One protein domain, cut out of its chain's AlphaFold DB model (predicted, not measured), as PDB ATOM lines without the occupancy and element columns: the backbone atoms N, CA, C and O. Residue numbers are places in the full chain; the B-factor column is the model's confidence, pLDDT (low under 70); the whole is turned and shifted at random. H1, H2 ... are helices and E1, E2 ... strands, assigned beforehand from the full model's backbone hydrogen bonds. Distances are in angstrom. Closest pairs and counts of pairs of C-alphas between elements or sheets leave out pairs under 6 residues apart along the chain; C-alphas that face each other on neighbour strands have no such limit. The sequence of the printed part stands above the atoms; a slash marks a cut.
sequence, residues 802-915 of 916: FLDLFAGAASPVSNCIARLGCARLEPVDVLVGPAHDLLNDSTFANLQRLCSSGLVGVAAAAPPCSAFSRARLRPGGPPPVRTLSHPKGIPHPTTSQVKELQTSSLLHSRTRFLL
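Overview. This is residues 802 to 915 of the 916 residues of the protein "Hypothetical protein" of Symbiodinium necroappetens (UniProt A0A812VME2). The model is elongated: at one end a small ribbon of two parallel strands, E1 and E2, lies between H1 on one side and H2 with the last turns of H5 on the other. The long helix H5 runs along the length to the opposite end, where the short H4 and a long loop, residues 874 to 894, lie, while the short H3 packs on H5 part of the way along, at residues 900 to 904. The printed part has 114 residues, mostly helix by class, in the order E1 H1 H2 E2 H3 H4 H5. It is only just compact, close to loose, with a radius of gyration of the C-alphas of 15.6 A and spans of 47 by 26 by 25 A.

Along the chain. Find C-alpha 802 at (-80.728, -26.255, 456.004), where E1, residues 802 to 805, begins. Next come H1, residues 812 to 819, 10.6 A long, and H2, residues 841 to 852, 16.0 A. E2 covers residues 856 to 861, 13.2 A, then H3 865 to 868 and H4 870 to 873. H5, residues 895 to 914, runs 29.0 A to C-alpha 914 at (-70.778, -32.987, 460.118).

Arrangement. E1 and E2 are parallel neighbours at 25 degrees, with N 803 and O 858 3.0 A apart, within hydrogen-bond range. E1, H1 H2, E2 form a strand-helix-strand unit, parallel neighbour strands with helices between them in the chain. The closest C-alphas of E1 and H1, Asp 804 and Ser 814, are 6.4 A apart. With residues 910 to 914 alone, H5 touches H2, closest at C-alphas 848 and 914, 6.1 A, at a shallow tilt of 25 degrees, the same way. With residues 900 to 904 alone, H5 touches H3, closest at C-alphas 867 and 904, 6.1 A. H3 and H4 meet only through their link. Every O i to N i+4 pair is within range in H1, H2 and H5; H3 and H4 are too short for one, and of their single O i to N i+3 pairs, that of H4 is within range and that of H3 is not.

Size, cuts and confidence. The two farthest C-alphas, Gly 821 and His 892, are 50.0 A apart. The printed part has no cut; the links H1 to H2 and H4 to H5 are long, 21 residues each. Mean pLDDT of the printed part is 88.5, and no printed residue is under 70.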
ATOM      1  N   PHE A 802     -81.328 -26.817 454.802       94.56
ATOM      2  CA  PHE A 802     -80.728 -26.255 456.004       94.56
ATOM      3  C   PHE A 802     -80.693 -27.300 457.132       94.56
ATOM      4  O   PHE A 802     -81.702 -27.960 457.397       94.56
ATOM      5  N   LEU A 803     -79.543 -27.426 457.795       94.31
ATOM      6  CA  LEU A 803     -79.326 -28.239 458.997       94.31
ATOM      7  C   LEU A 803     -79.062 -27.318 460.200       94.31
ATOM      8  O   LEU A 803     -78.308 -26.357 460.079       94.31
ATOM      9  N   ASP A 804     -79.653 -27.618 461.354       93.88
ATOM     10  CA  ASP A 804     -79.558 -26.800 462.572       93.88
ATOM     11  C   ASP A 804     -79.130 -27.696 463.741       93.88
ATOM     12  O   ASP A 804     -79.894 -28.570 464.154       93.88
ATOM     13  N   LEU A 805     -77.895 -27.543 464.227       92.75
ATOM     14  CA  LEU A 805     -77.319 -28.347 465.312       92.75
ATOM     15  C   LEU A 805     -77.297 -27.545 466.624       92.75
ATOM     16  O   LEU A 805     -76.812 -26.412 466.659       92.75
ATOM     17  N   PHE A 806     -77.768 -28.155 467.715       90.56
ATOM     18  CA  PHE A 806     -77.966 -27.518 469.029       90.56
ATOM     19  C   PHE A 806     -78.891 -26.292 468.963       90.56
ATOM     20  O   PHE A 806     -78.621 -25.240 469.547       90.56
ATOM     21  N   ALA A 807     -79.980 -26.420 468.203       87.38
ATOM     22  CA  ALA A 807     -80.924 -25.339 467.931       87.38
ATOM     23  C   ALA A 807     -81.660 -24.813 469.185       87.38
ATOM     24  O   ALA A 807     -82.278 -23.745 469.139       87.38
ATOM     25  N   GLY A 808     -81.622 -25.549 470.301       86.12
ATOM     26  CA  GLY A 808     -82.401 -25.292 471.507       86.12
ATOM     27  C   GLY A 808     -83.898 -25.569 471.332       86.12
ATOM     28  O   GLY A 808     -84.420 -25.632 470.221       86.12
ATOM     29  N   ALA A 809     -84.623 -25.673 472.450       83.50
ATOM     30  CA  ALA A 809     -86.058 -25.998 472.460       83.50
ATOM     31  C   ALA A 809     -86.935 -25.057 471.599       83.50
ATOM     32  O   ALA A 809     -87.953 -25.478 471.060       83.50
ATOM     33  N   ALA A 810     -86.538 -23.789 471.437       84.38
ATOM     34  CA  ALA A 810     -87.255 -22.806 470.616       84.38
ATOM     35  C   ALA A 810     -86.830 -22.782 469.130       84.38
ATOM     36  O   ALA A 810     -87.455 -22.072 468.338       84.38
ATOM     37  N   SER A 811     -85.761 -23.506 468.763       89.00
ATOM     38  CA  SER A 811     -85.198 -23.638 467.404       89.00
ATOM     39  C   SER A 811     -85.300 -22.378 466.514       89.00
ATOM     40  O   SER A 811     -85.837 -22.428 465.402       89.00
ATOM     41  N   PRO A 812     -84.830 -21.201 466.982       89.12
ATOM     42  CA  PRO A 812     -85.181 -19.914 466.379       89.12
ATOM     43  C   PRO A 812     -84.645 -19.746 464.952       89.12
ATOM     44  O   PRO A 812     -85.308 -19.114 464.129       89.12
ATOM     45  N   VAL A 813     -83.489 -20.341 464.630       90.94
ATOM     46  CA  VAL A 813     -82.901 -20.281 463.283       90.94
ATOM     47  C   VAL A 813     -83.721 -21.134 462.314       90.94
ATOM     48  O   VAL A 813     -84.250 -20.596 461.343       90.94
ATOM     49  N   SER A 814     -83.953 -22.416 462.618       91.38
ATOM     50  CA  SER A 814     -84.899 -23.277 461.885       91.38
ATOM     51  C   SER A 814     -86.285 -22.653 461.695       91.38
ATOM     52  O   SER A 814     -86.867 -22.745 460.611       91.38
ATOM     53  N   ASN A 815     -86.825 -21.992 462.719       90.69
ATOM     54  CA  ASN A 815     -88.123 -21.325 462.635       90.69
ATOM     55  C   ASN A 815     -88.094 -20.065 461.754       90.69
ATOM     56  O   ASN A 815     -89.088 -19.777 461.088       90.69
ATOM     57  N   CYS A 816     -86.968 -19.354 461.670       91.94
ATOM     58  CA  CYS A 816     -86.774 -18.279 460.695       91.94
ATOM     59  C   CYS A 816     -86.680 -18.832 459.260       91.94
ATOM     60  O   CYS A 816     -87.421 -18.400 458.379       91.94
ATOM     61  N   ILE A 817     -85.852 -19.859 459.040       91.31
ATOM     62  CA  ILE A 817     -85.670 -20.520 457.736       91.31
ATOM     63  C   ILE A 817     -86.997 -21.082 457.192       91.31
ATOM     64  O   ILE A 817     -87.285 -20.923 456.007       91.31
ATOM     65  N   ALA A 818     -87.849 -21.650 458.053       88.50
ATOM     66  CA  ALA A 818     -89.189 -22.101 457.667       88.50
ATOM     67  C   ALA A 818     -90.105 -20.952 457.202       88.50
ATOM     68  O   ALA A 818     -90.799 -21.095 456.196       88.50
ATOM     69  N   ARG A 819     -90.088 -19.797 457.885       91.19
ATOM     70  CA  ARG A 819     -90.881 -18.608 457.496       91.19
ATOM     71  C   ARG A 819     -90.434 -18.010 456.160       91.19
ATOM     72  O   ARG A 819     -91.246 -17.401 455.476       91.19
ATOM     73  N   LEU A 820     -89.173 -18.213 455.778       89.56
ATOM     74  CA  LEU A 820     -88.625 -17.829 454.473       89.56
ATOM     75  C   LEU A 820     -88.986 -18.819 453.342       89.56
ATOM     76  O   LEU A 820     -88.539 -18.639 452.213       89.56
ATOM     77  N   GLY A 821     -89.756 -19.880 453.621       88.06
ATOM     78  CA  GLY A 821     -90.116 -20.911 452.636       88.06
ATOM     79  C   GLY A 821     -88.952 -21.821 452.220       88.06
ATOM     80  O   GLY A 821     -89.079 -22.607 451.276       88.06
ATOM     81  N   CYS A 822     -87.813 -21.731 452.910       86.81
ATOM     82  CA  CYS A 822     -86.618 -22.509 452.619       86.81
ATOM     83  C   CYS A 822     -86.738 -23.941 453.158       86.81
ATOM     84  O   CYS A 822     -87.245 -24.179 454.255       86.81
ATOM     85  N   ALA A 823     -86.222 -24.907 452.396       89.50
ATOM     86  CA  ALA A 823     -86.210 -26.304 452.811       89.50
ATOM     87  C   ALA A 823     -85.224 -26.510 453.974       89.50
ATOM     88  O   ALA A 823     -84.043 -26.166 453.872       89.50
ATOM     89  N   ARG A 824     -85.699 -27.101 455.072       91.12
ATOM     90  CA  ARG A 824     -84.891 -27.439 456.247       91.12
ATOM     91  C   ARG A 824     -85.169 -28.851 456.732       91.12
ATOM     92  O   ARG A 824     -86.214 -29.421 456.428       91.12
ATOM     93  N   LEU A 825     -84.244 -29.367 457.525       90.44
ATOM     94  CA  LEU A 825     -84.462 -30.534 458.368       90.44
ATOM     95  C   LEU A 825     -85.176 -30.147 459.668       90.44
ATOM     96  O   LEU A 825     -85.405 -28.969 459.966       90.44
ATOM     97  N   GLU A 826     -85.537 -31.162 460.441       88.75
ATOM     98  CA  GLU A 826     -85.919 -31.001 461.839       88.75
ATOM     99  C   GLU A 826     -84.694 -30.576 462.679       88.75
ATOM    100  O   GLU A 826     -83.578 -31.002 462.363       88.75
ATOM    101  N   PRO A 827     -84.846 -29.708 463.700       90.75
ATOM    102  CA  PRO A 827     -83.706 -29.183 464.443       90.75
ATOM    103  C   PRO A 827     -83.069 -30.283 465.301       90.75
ATOM    104  O   PRO A 827     -83.760 -30.987 466.036       90.75
ATOM    105  N   VAL A 828     -81.747 -30.429 465.229       89.69
ATOM    106  CA  VAL A 828     -81.009 -31.479 465.940       89.69
ATOM    107  C   VAL A 828     -80.598 -30.966 467.316       89.69
ATOM    108  O   VAL A 828     -79.548 -30.342 467.479       89.69
ATOM    109  N   ASP A 829     -81.440 -31.216 468.314       88.75
ATOM    110  CA  ASP A 829     -81.149 -30.936 469.719       88.75
ATOM    111  C   ASP A 829     -81.800 -31.997 470.619       88.75
ATOM    112  O   ASP A 829     -82.940 -32.402 470.391       88.75
ATOM    113  N   VAL A 830     -81.110 -32.411 471.685       86.75
ATOM    114  CA  VAL A 830     -81.648 -33.338 472.696       86.75
ATOM    115  C   VAL A 830     -82.904 -32.781 473.388       86.75
ATOM    116  O   VAL A 830     -83.733 -33.548 473.874       86.75
ATOM    117  N   LEU A 831     -83.086 -31.455 473.382       85.06
ATOM    118  CA  LEU A 831     -84.287 -30.766 473.862       85.06
ATOM    119  C   LEU A 831     -85.509 -30.907 472.933       85.06
ATOM    120  O   LEU A 831     -86.617 -30.605 473.371       85.06
ATOM    121  N   VAL A 832     -85.330 -31.337 471.678       81.56
ATOM    122  CA  VAL A 832     -86.436 -31.678 470.757       81.56
ATOM    123  C   VAL A 832     -86.897 -33.118 470.997       81.56
ATOM    124  O   VAL A 832     -88.093 -33.392 471.015       81.56
ATOM    125  N   GLY A 833     -85.961 -34.037 471.252       81.06
ATOM    126  CA  GLY A 833     -86.267 -35.402 471.678       81.06
ATOM    127  C   GLY A 833     -85.083 -36.367 471.545       81.06
ATOM    128  O   GLY A 833     -84.084 -36.040 470.900       81.06
ATOM    129  N   PRO A 834     -85.186 -37.592 472.097       79.50
ATOM    130  CA  PRO A 834     -84.086 -38.564 472.112       79.50
ATOM    131  C   PRO A 834     -83.672 -39.058 470.716       79.50
ATOM    132  O   PRO A 834     -82.535 -39.484 470.529       79.50
ATOM    133  N   ALA A 835     -84.554 -38.962 469.714       81.44
ATOM    134  CA  ALA A 835     -84.220 -39.252 468.317       81.44
ATOM    135  C   ALA A 835     -83.202 -38.256 467.721       81.44
ATOM    136  O   ALA A 835     -82.470 -38.597 466.791       81.44
ATOM    137  N   HIS A 836     -83.122 -37.046 468.282       85.88
ATOM    138  CA  HIS A 836     -82.278 -35.942 467.818       85.88
ATOM    139  C   HIS A 836     -80.981 -35.799 468.633       85.88
ATOM    140  O   HIS A 836     -80.242 -34.830 468.453       85.88
ATOM    141  N   ASP A 837     -80.674 -36.755 469.517       89.81
ATOM    142  CA  ASP A 837     -79.410 -36.772 470.251       89.81
ATOM    143  C   ASP A 837     -78.235 -37.135 469.325       89.81
ATOM    144  O   ASP A 837     -78.136 -38.243 468.797       89.81
ATOM    145  N   LEU A 838     -77.298 -36.199 469.164       91.00
ATOM    146  CA  LEU A 838     -76.082 -36.376 468.368       91.00
ATOM    147  C   LEU A 838     -75.089 -37.382 469.000       91.00
ATOM    148  O   LEU A 838     -74.169 -37.855 468.321       91.00
ATOM    149  N   LEU A 839     -75.260 -37.743 470.278       91.25
ATOM    150  CA  LEU A 839     -74.537 -38.847 470.923       91.25
ATOM    151  C   LEU A 839     -75.047 -40.226 470.487       91.25
ATOM    152  O   LEU A 839     -74.297 -41.194 470.597       91.25
ATOM    153  N   ASN A 840     -76.259 -40.332 469.935       93.06
ATOM    154  CA  ASN A 840     -76.753 -41.583 469.376       93.06
ATOM    155  C   ASN A 840     -76.040 -41.890 468.048       93.06
ATOM    156  O   ASN A 840     -76.044 -41.085 467.112       93.06
ATOM    157  N   ASP A 841     -75.413 -43.062 467.965       94.19
ATOM    158  CA  ASP A 841     -74.641 -43.502 466.800       94.19
ATOM    159  C   ASP A 841     -75.504 -43.622 465.539       94.19
ATOM    160  O   ASP A 841     -75.028 -43.310 464.446       94.19
ATOM    161  N   SER A 842     -76.779 -44.008 465.667       93.06
ATOM    162  CA  SER A 842     -77.687 -44.117 464.518       93.06
ATOM    163  C   SER A 842     -78.075 -42.737 463.978       93.06
ATOM    164  O   SER A 842     -77.965 -42.498 462.773       93.06
ATOM    165  N   THR A 843     -78.426 -41.795 464.861       91.38
ATOM    166  CA  THR A 843     -78.707 -40.390 464.526       91.38
ATOM    167  C   THR A 843     -77.487 -39.727 463.889       91.38
ATOM    168  O   THR A 843     -77.604 -39.129 462.817       91.38
ATOM    169  N   PHE A 844     -76.295 -39.904 464.469       94.75
ATOM    170  CA  PHE A 844     -75.046 -39.403 463.893       94.75
ATOM    171  C   PHE A 844     -74.745 -40.024 462.519       94.75
ATOM    172  O   PHE A 844     -74.468 -39.288 461.576       94.75
ATOM    173  N   ALA A 845     -74.868 -41.345 462.355       94.19
ATOM    174  CA  ALA A 845     -74.617 -42.019 461.078       94.19
ATOM    175  C   ALA A 845     -75.655 -41.673 459.991       94.19
ATOM    176  O   ALA A 845     -75.332 -41.714 458.799       94.19
ATOM    177  N   ASN A 846     -76.897 -41.352 460.373       92.62
ATOM    178  CA  ASN A 846     -77.937 -40.842 459.474       92.62
ATOM    179  C   ASN A 846     -77.596 -39.415 459.011       92.62
ATOM    180  O   ASN A 846     -77.560 -39.158 457.807       92.62
ATOM    181  N   LEU A 847     -77.267 -38.514 459.946       93.69
ATOM    182  CA  LEU A 847     -76.834 -37.143 459.642       93.69
ATOM    183  C   LEU A 847     -75.550 -37.120 458.802       93.69
ATOM    184  O   LEU A 847     -75.466 -36.356 457.848       93.69
ATOM    185  N   GLN A 848     -74.589 -38.001 459.088       94.50
ATOM    186  CA  GLN A 848     -73.364 -38.164 458.305       94.50
ATOM    187  C   GLN A 848     -73.675 -38.536 456.853       94.50
ATOM    188  O   GLN A 848     -73.235 -37.836 455.943       94.50
ATOM    189  N   ARG A 849     -74.464 -39.597 456.618       93.75
ATOM    190  CA  ARG A 849     -74.886 -39.995 455.259       93.75
ATOM    191  C   ARG A 849     -75.606 -38.855 454.538       93.75
ATOM    192  O   ARG A 849     -75.378 -38.644 453.348       93.75
ATOM    193  N   LEU A 850     -76.428 -38.096 455.256       91.50
ATOM    194  CA  LEU A 850     -77.161 -36.963 454.708       91.50
ATOM    195  C   LEU A 850     -76.241 -35.770 454.367       91.50
ATOM    196  O   LEU A 850     -76.391 -35.207 453.283       91.50
ATOM    197  N   CYS A 851     -75.244 -35.429 455.189       92.19
ATOM    198  CA  CYS A 851     -74.214 -34.442 454.833       92.19
ATOM    199  C   CYS A 851     -73.393 -34.910 453.618       92.19
ATOM    200  O   CYS A 851     -73.295 -34.188 452.625       92.19
ATOM    201  N   SER A 852     -72.879 -36.146 453.643       91.12
ATOM    202  CA  SER A 852     -72.075 -36.725 452.554       91.12
ATOM    203  C   SER A 852     -72.833 -36.867 451.227       91.12
ATOM    204  O   SER A 852     -72.201 -36.919 450.176       91.12
ATOM    205  N   SER A 853     -74.171 -36.889 451.242       91.38
ATOM    206  CA  SER A 853     -74.996 -36.886 450.022       91.38
ATOM    207  C   SER A 853     -74.988 -35.554 449.255       91.38
ATOM    208  O   SER A 853     -75.477 -35.490 448.128       91.38
ATOM    209  N   GLY A 854     -74.488 -34.467 449.859       88.75
ATOM    210  CA  GLY A 854     -74.539 -33.120 449.284       88.75
ATOM    211  C   GLY A 854     -75.923 -32.455 449.322       88.75
ATOM    212  O   GLY A 854     -76.076 -31.348 448.801       88.75
ATOM    213  N   LEU A 855     -76.925 -33.093 449.947       89.62
ATOM    214  CA  LEU A 855     -78.253 -32.507 450.159       89.62
ATOM    215  C   LEU A 855     -78.229 -31.337 451.150       89.62
ATOM    216  O   LEU A 855     -79.058 -30.439 451.022       89.62
ATOM    217  N   VAL A 856     -77.289 -31.293 452.100       92.88
ATOM    218  CA  VAL A 856     -77.093 -30.120 452.970       92.88
ATOM    219  C   VAL A 856     -76.425 -28.998 452.176       92.88
ATOM    220  O   VAL A 856     -75.389 -29.188 451.538       92.88
ATOM    221  N   GLY A 857     -77.025 -27.809 452.201       88.88
ATOM    222  CA  GLY A 857     -76.474 -26.611 451.558       88.88
ATOM    223  C   GLY A 857     -75.859 -25.634 452.543       88.88
ATOM    224  O   GLY A 857     -74.859 -24.993 452.231       88.88
ATOM    225  N   VAL A 858     -76.466 -25.536 453.724       90.38
ATOM    226  CA  VAL A 858     -76.053 -24.670 454.824       90.38
ATOM    227  C   VAL A 858     -76.310 -25.431 456.118       90.38
ATOM    228  O   VAL A 858     -77.377 -26.023 456.281       90.38
ATOM    229  N   ALA A 859     -75.353 -25.395 457.038       92.12
ATOM    230  CA  ALA A 859     -75.521 -25.910 458.386       92.12
ATOM    231  C   ALA A 859     -75.201 -24.807 459.400       92.12
ATOM    232  O   ALA A 859     -74.167 -24.145 459.289       92.12
ATOM    233  N   ALA A 860     -76.080 -24.618 460.378       91.25
ATOM    234  CA  ALA A 860     -75.795 -23.871 461.595       91.25
ATOM    235  C   ALA A 860     -75.445 -24.851 462.721       91.25
ATOM    236  O   ALA A 860     -75.972 -25.962 462.779       91.25
ATOM    237  N   ALA A 861     -74.561 -24.434 463.625       89.94
ATOM    238  CA  ALA A 861     -74.263 -25.175 464.841       89.94
ATOM    239  C   ALA A 861     -73.984 -24.204 465.989       89.94
ATOM    240  O   ALA A 861     -72.977 -23.491 465.973       89.94
ATOM    241  N   ALA A 862     -74.862 -24.173 466.991       81.75
ATOM    242  CA  ALA A 862     -74.567 -23.475 468.236       81.75
ATOM    243  C   ALA A 862     -73.565 -24.301 469.073       81.75
ATOM    244  O   ALA A 862     -73.538 -25.528 468.981       81.75
ATOM    245  N   PRO A 863     -72.713 -23.680 469.907       71.38
ATOM    246  CA  PRO A 863     -71.854 -24.440 470.807       71.38
ATOM    247  C   PRO A 863     -72.708 -25.121 471.895       71.38
ATOM    248  O   PRO A 863     -73.492 -24.418 472.540       71.38
ATOM    249  N   PRO A 864     -72.547 -26.435 472.175       74.06
ATOM    250  CA  PRO A 864     -73.296 -27.119 473.232       74.06
ATOM    251  C   PRO A 864     -73.043 -26.453 474.593       74.06
ATOM    252  O   PRO A 864     -71.982 -26.584 475.213       74.06
ATOM    253  N   CYS A 865     -74.022 -25.660 475.025       74.44
ATOM    254  CA  CYS A 865     -73.805 -24.573 475.975       74.44
ATOM    255  C   CYS A 865     -73.497 -25.063 477.395       74.44
ATOM    256  O   CYS A 865     -72.736 -24.410 478.111       74.44
ATOM    257  N   SER A 866     -74.010 -26.239 477.765       76.50
ATOM    258  CA  SER A 866     -73.803 -26.879 479.066       76.50
ATOM    259  C   SER A 866     -72.322 -27.007 479.431       76.50
ATOM    260  O   SER A 866     -71.941 -26.621 480.531       76.50
ATOM    261  N   ALA A 867     -71.468 -27.472 478.514       77.88
ATOM    262  CA  ALA A 867     -70.075 -27.838 478.807       77.88
ATOM    263  C   ALA A 867     -69.003 -26.937 478.158       77.88
ATOM    264  O   ALA A 867     -67.806 -27.143 478.395       77.88
ATOM    265  N   PHE A 868     -69.410 -25.948 477.353       82.50
ATOM    266  CA  PHE A 868     -68.509 -24.992 476.687       82.50
ATOM    267  C   PHE A 868     -68.790 -23.513 477.016       82.50
ATOM    268  O   PHE A 868     -67.988 -22.652 476.656       82.50
ATOM    269  N   SER A 869     -69.882 -23.181 477.718       83.81
ATOM    270  CA  SER A 869     -70.180 -21.787 478.074       83.81
ATOM    271  C   SER A 869     -69.210 -21.219 479.116       83.81
ATOM    272  O   SER A 869     -69.070 -21.749 480.224       83.81
ATOM    273  N   ARG A 870     -68.635 -20.043 478.821       84.88
ATOM    274  CA  ARG A 870     -67.849 -19.235 479.778       84.88
ATOM    275  C   ARG A 870     -68.655 -18.812 481.016       84.88
ATOM    276  O   ARG A 870     -68.051 -18.350 481.981       84.88
ATOM    277  N   ALA A 871     -69.983 -18.969 481.024       85.06
ATOM    278  CA  ALA A 871     -70.809 -18.714 482.204       85.06
ATOM    279  C   ALA A 871     -70.440 -19.619 483.394       85.06
ATOM    280  O   ALA A 871     -70.506 -19.155 484.527       85.06
ATOM    281  N   ARG A 872     -69.945 -20.847 483.162       85.19
ATOM    282  CA  ARG A 872     -69.465 -21.754 484.232       85.19
ATOM    283  C   ARG A 872     -68.153 -21.315 484.893       85.19
ATOM    284  O   ARG A 872     -67.700 -21.955 485.832       85.19
ATOM    285  N   LEU A 873     -67.552 -20.217 484.429       86.38
ATOM    286  CA  LEU A 873     -66.448 -19.533 485.113       86.38
ATOM    287  C   LEU A 873     -66.943 -18.437 486.084       86.38
ATOM    288  O   LEU A 873     -66.120 -17.760 486.696       86.38
ATOM    289  N   ARG A 874     -68.264 -18.216 486.210       86.19
ATOM    290  CA  ARG A 874     -68.875 -17.377 487.259       86.19
ATOM    291  C   ARG A 874     -69.231 -18.256 488.481       86.19
ATOM    292  O   ARG A 874     -69.615 -19.411 488.289       86.19
ATOM    293  N   PRO A 875     -69.127 -17.740 489.722       81.12
ATOM    294  CA  PRO A 875     -69.561 -18.464 490.920       81.12
ATOM    295  C   PRO A 875     -71.079 -18.706 490.920       81.12
ATOM    296  O   PRO A 875     -71.827 -18.002 490.244       81.12
ATOM    297  N   GLY A 876     -71.532 -19.707 491.680       83.94
ATOM    298  CA  GLY A 876     -72.949 -20.089 491.794       83.94
ATOM    299  C   GLY A 876     -73.486 -20.991 490.672       83.94
ATOM    300  O   GLY A 876     -74.608 -21.473 490.776       83.94
ATOM    301  N   GLY A 877     -72.702 -21.250 489.619       82.69
ATOM    302  CA  GLY A 877     -73.031 -22.214 488.561       82.69
ATOM    303  C   GLY A 877     -72.410 -23.608 488.768       82.69
ATOM    304  O   GLY A 877     -71.563 -23.784 489.646       82.69
ATOM    305  N   PRO A 878     -72.780 -24.607 487.941       83.56
ATOM    306  CA  PRO A 878     -72.173 -25.938 487.981       83.56
ATOM    307  C   PRO A 878     -70.672 -25.871 487.629       83.56
ATOM    308  O   PRO A 878     -70.309 -25.220 486.640       83.56
ATOM    309  N   PRO A 879     -69.789 -26.550 488.388       85.38
ATOM    310  CA  PRO A 879     -68.343 -26.313 488.362       85.38
ATOM    311  C   PRO A 879     -67.737 -26.578 486.976       85.38
ATOM    312  O   PRO A 879     -68.102 -27.568 486.340       85.38
ATOM    313  N   PRO A 880     -66.825 -25.735 486.469       89.00
ATOM    314  CA  PRO A 880     -66.357 -25.815 485.087       89.00
ATOM    315  C   PRO A 880     -65.519 -27.073 484.827       89.00
ATOM    316  O   PRO A 880     -64.629 -27.411 485.601       89.00
ATOM    317  N   VAL A 881     -65.762 -27.740 483.694       90.69
ATOM    318  CA  VAL A 881     -64.934 -28.865 483.207       90.69
ATOM    319  C   VAL A 881     -63.712 -28.419 482.397       90.69
ATOM    320  O   VAL A 881     -62.799 -29.210 482.179       90.69
ATOM    321  N   ARG A 882     -63.678 -27.158 481.948       88.94
ATOM    322  CA  ARG A 882     -62.622 -26.549 481.119       88.94
ATOM    323  C   ARG A 882     -62.341 -25.129 481.608       88.94
ATOM    324  O   ARG A 882     -63.265 -24.433 482.026       88.94
ATOM    325  N   THR A 883     -61.097 -24.670 481.495       87.81
ATOM    326  CA  THR A 883     -60.707 -23.265 481.734       87.81
ATOM    327  C   THR A 883     -60.041 -22.670 480.495       87.81
ATOM    328  O   THR A 883     -59.722 -23.390 479.553       87.81
ATOM    329  N   LEU A 884     -59.789 -21.356 480.499       85.50
ATOM    330  CA  LEU A 884     -59.016 -20.690 479.439       85.50
ATOM    331  C   LEU A 884     -57.586 -21.257 479.327       85.50
ATOM    332  O   LEU A 884     -57.065 -21.398 478.228       85.50
ATOM    333  N   SER A 885     -56.985 -21.629 480.464       88.38
ATOM    334  CA  SER A 885     -55.693 -22.321 480.548       88.38
ATOM    335  C   SER A 885     -55.758 -23.799 480.144       88.38
ATOM    336  O   SER A 885     -54.796 -24.326 479.595       88.38
ATOM    337  N   HIS A 886     -56.892 -24.466 480.373       88.62
ATOM    338  CA  HIS A 886     -57.072 -25.896 480.127       88.62
ATOM    339  C   HIS A 886     -58.316 -26.161 479.252       88.62
ATOM    340  O   HIS A 886     -59.320 -26.705 479.729       88.62
ATOM    341  N   PRO A 887     -58.283 -25.794 477.953       86.00
ATOM    342  CA  PRO A 887     -59.441 -25.892 477.059       86.00
ATOM    343  C   PRO A 887     -59.816 -27.339 476.698       86.00
ATOM    344  O   PRO A 887     -60.944 -27.600 476.287       86.00
ATOM    345  N   LYS A 888     -58.896 -28.300 476.869       86.88
ATOM    346  CA  LYS A 888     -59.166 -29.738 476.685       86.88
ATOM    347  C   LYS A 888     -59.792 -30.408 477.917       86.88
ATOM    348  O   LYS A 888     -60.339 -31.494 477.773       86.88
ATOM    349  N   GLY A 889     -59.744 -29.763 479.083       89.94
ATOM    350  CA  GLY A 889     -60.227 -30.287 480.362       89.94
ATOM    351  C   GLY A 889     -59.316 -29.882 481.517       89.94
ATOM    352  O   GLY A 889     -58.103 -29.842 481.334       89.94
ATOM    353  N   ILE A 890     -59.886 -29.562 482.682       89.94
ATOM    354  CA  ILE A 890     -59.113 -29.185 483.881       89.94
ATOM    355  C   ILE A 890     -58.169 -30.310 484.355       89.94
ATOM    356  O   ILE A 890     -58.489 -31.485 484.159       89.94
ATOM    357  N   PRO A 891     -57.038 -29.986 485.013       84.94
ATOM    358  CA  PRO A 891     -56.248 -30.975 485.741       84.94
ATOM    359  C   PRO A 891     -57.043 -31.521 486.939       84.94
ATOM    360  O   PRO A 891     -57.810 -30.792 487.566       84.94
ATOM    361  N   HIS A 892     -56.849 -32.805 487.248       88.00
ATOM    362  CA  HIS A 892     -57.517 -33.541 488.338       88.00
ATOM    363  C   HIS A 892     -59.062 -33.392 488.390       88.00
ATOM    364  O   HIS A 892     -59.615 -33.018 489.426       88.00
ATOM    365  N   PRO A 893     -59.789 -33.694 487.294       89.56
ATOM    366  CA  PRO A 893     -61.250 -33.648 487.275       89.56
ATOM    367  C   PRO A 893     -61.868 -34.756 488.143       89.56
ATOM    368  O   PRO A 893     -61.383 -35.887 488.176       89.56
ATOM    369  N   THR A 894     -63.000 -34.461 488.783       91.31
ATOM    370  CA  THR A 894     -63.825 -35.476 489.465       91.31
ATOM    371  C   THR A 894     -64.440 -36.477 488.475       91.31
ATOM    372  O   THR A 894     -64.560 -36.202 487.282       91.31
ATOM    373  N   THR A 895     -64.898 -37.638 488.949       91.75
ATOM    374  CA  THR A 895     -65.483 -38.690 488.089       91.75
ATOM    375  C   THR A 895     -66.734 -38.247 487.316       91.75
ATOM    376  O   THR A 895     -66.969 -38.739 486.212       91.75
ATOM    377  N   SER A 896     -67.515 -37.295 487.837       88.19
ATOM    378  CA  SER A 896     -68.621 -36.661 487.103       88.19
ATOM    379  C   SER A 896     -68.109 -35.694 486.031       88.19
ATOM    380  O   SER A 896     -68.563 -35.755 484.887       88.19
ATOM    381  N   GLN A 897     -67.106 -34.872 486.355       90.69
ATOM    382  CA  GLN A 897     -66.448 -33.980 485.396       90.69
ATOM    383  C   GLN A 897     -65.742 -34.747 484.269       90.69
ATOM    384  O   GLN A 897     -65.796 -34.295 483.132       90.69
ATOM    385  N   VAL A 898     -65.146 -35.919 484.530       91.00
ATOM    386  CA  VAL A 898     -64.574 -36.800 483.490       91.00
ATOM    387  C   VAL A 898     -65.648 -37.231 482.490       91.00
ATOM    388  O   VAL A 898     -65.457 -37.062 481.286       91.00
ATOM    389  N   LYS A 899     -66.797 -37.730 482.969       90.75
ATOM    390  CA  LYS A 899     -67.913 -38.157 482.105       90.75
ATOM    391  C   LYS A 899     -68.475 -36.995 481.283       90.75
ATOM    392  O   LYS A 899     -68.684 -37.131 480.076       90.75
ATOM    393  N   GLU A 900     -68.677 -35.836 481.909       90.00
ATOM    394  CA  GLU A 900     -69.134 -34.626 481.218       90.00
ATOM    395  C   GLU A 900     -68.109 -34.143 480.176       90.00
ATOM    396  O   GLU A 900     -68.478 -33.786 479.053       90.00
ATOM    397  N   LEU A 901     -66.815 -34.179 480.501       90.44
ATOM    398  CA  LEU A 901     -65.731 -33.811 479.594       90.44
ATOM    399  C   LEU A 901     -65.664 -34.748 478.380       90.44
ATOM    400  O   LEU A 901     -65.551 -34.262 477.255       90.44
ATOM    401  N   GLN A 902     -65.786 -36.062 478.586       91.12
ATOM    402  CA  GLN A 902     -65.847 -37.068 477.519       91.12
ATOM    403  C   GLN A 902     -67.052 -36.821 476.601       91.12
ATOM    404  O   GLN A 902     -66.875 -36.593 475.404       91.12
ATOM    405  N   THR A 903     -68.257 -36.764 477.173       90.69
ATOM    406  CA  THR A 903     -69.527 -36.568 476.447       90.69
ATOM    407  C   THR A 903     -69.511 -35.288 475.609       90.69
ATOM    408  O   THR A 903     -69.810 -35.294 474.416       90.69
ATOM    409  N   SER A 904     -69.078 -34.175 476.205       89.88
ATOM    410  CA  SER A 904     -68.992 -32.887 475.511       89.88
ATOM    411  C   SER A 904     -67.883 -32.832 474.453       89.88
ATOM    412  O   SER A 904     -68.043 -32.158 473.436       89.88
ATOM    413  N   SER A 905     -66.779 -33.565 474.638       90.12
ATOM    414  CA  SER A 905     -65.737 -33.691 473.608       90.12
ATOM    415  C   SER A 905     -66.216 -34.533 472.422       90.12
ATOM    416  O   SER A 905     -65.924 -34.186 471.278       90.12
ATOM    417  N   LEU A 906     -67.003 -35.588 472.670       91.81
ATOM    418  CA  LEU A 906     -67.620 -36.407 471.625       91.81
ATOM    419  C   LEU A 906     -68.639 -35.601 470.808       91.81
ATOM    420  O   LEU A 906     -68.556 -35.608 469.580       91.81
ATOM    421  N   LEU A 907     -69.522 -34.837 471.466       91.12
ATOM    422  CA  LEU A 907     -70.430 -33.896 470.794       91.12
ATOM    423  C   LEU A 907     -69.667 -32.921 469.891       91.12
ATOM    424  O   LEU A 907     -69.993 -32.795 468.712       91.12
ATOM    425  N   HIS A 908     -68.624 -32.265 470.409       89.19
ATOM    426  CA  HIS A 908     -67.819 -31.326 469.623       89.19
ATOM    427  C   HIS A 908     -67.133 -32.003 468.423       89.19
ATOM    428  O   HIS A 908     -67.134 -31.448 467.325       89.19
ATOM    429  N   SER A 909     -66.609 -33.220 468.604       90.81
ATOM    430  CA  SER A 909     -65.993 -34.014 467.532       90.81
ATOM    431  C   SER A 909     -66.994 -34.367 466.422       90.81
ATOM    432  O   SER A 909     -66.735 -34.096 465.250       90.81
ATOM    433  N   ARG A 910     -68.183 -34.875 466.783       92.62
ATOM    434  CA  ARG A 910     -69.263 -35.202 465.831       92.62
ATOM    435  C   ARG A 910     -69.776 -33.973 465.092       92.62
ATOM    436  O   ARG A 910     -69.927 -34.010 463.877       92.62
ATOM    437  N   THR A 911     -69.961 -32.868 465.808       91.56
ATOM    438  CA  THR A 911     -70.353 -31.576 465.223       91.56
ATOM    439  C   THR A 911     -69.328 -31.113 464.197       91.56
ATOM    440  O   THR A 911     -69.687 -30.789 463.072       91.56
ATOM    441  N   ARG A 912     -68.035 -31.142 464.550       89.62
ATOM    442  CA  ARG A 912     -66.950 -30.802 463.626       89.62
ATOM    443  C   ARG A 912     -66.948 -31.709 462.392       89.62
ATOM    444  O   ARG A 912     -66.678 -31.217 461.304       89.62
ATOM    445  N   PHE A 913     -67.238 -32.998 462.559       91.69
ATOM    446  CA  PHE A 913     -67.276 -33.968 461.466       91.69
ATOM    447  C   PHE A 913     -68.448 -33.737 460.496       91.69
ATOM    448  O   PHE A 913     -68.272 -33.895 459.296       91.69
ATOM    449  N   LEU A 914     -69.625 -33.314 460.978       91.88
ATOM    450  CA  LEU A 914     -70.778 -32.987 460.118       91.88
ATOM    451  C   LEU A 914     -70.636 -31.658 459.348       91.88
ATOM    452  O   LEU A 914     -71.464 -31.376 458.481       91.88
ATOM    453  N   LEU A 915     -69.630 -30.842 459.681       87.81
ATOM    454  CA  LEU A 915     -69.382 -29.501 459.129       87.81
ATOM    455  C   LEU A 915     -68.103 -29.416 458.267       87.81
ATOM    456  O   LEU A 915     -67.677 -28.308 457.929       87.81
TER     457      LEU A 915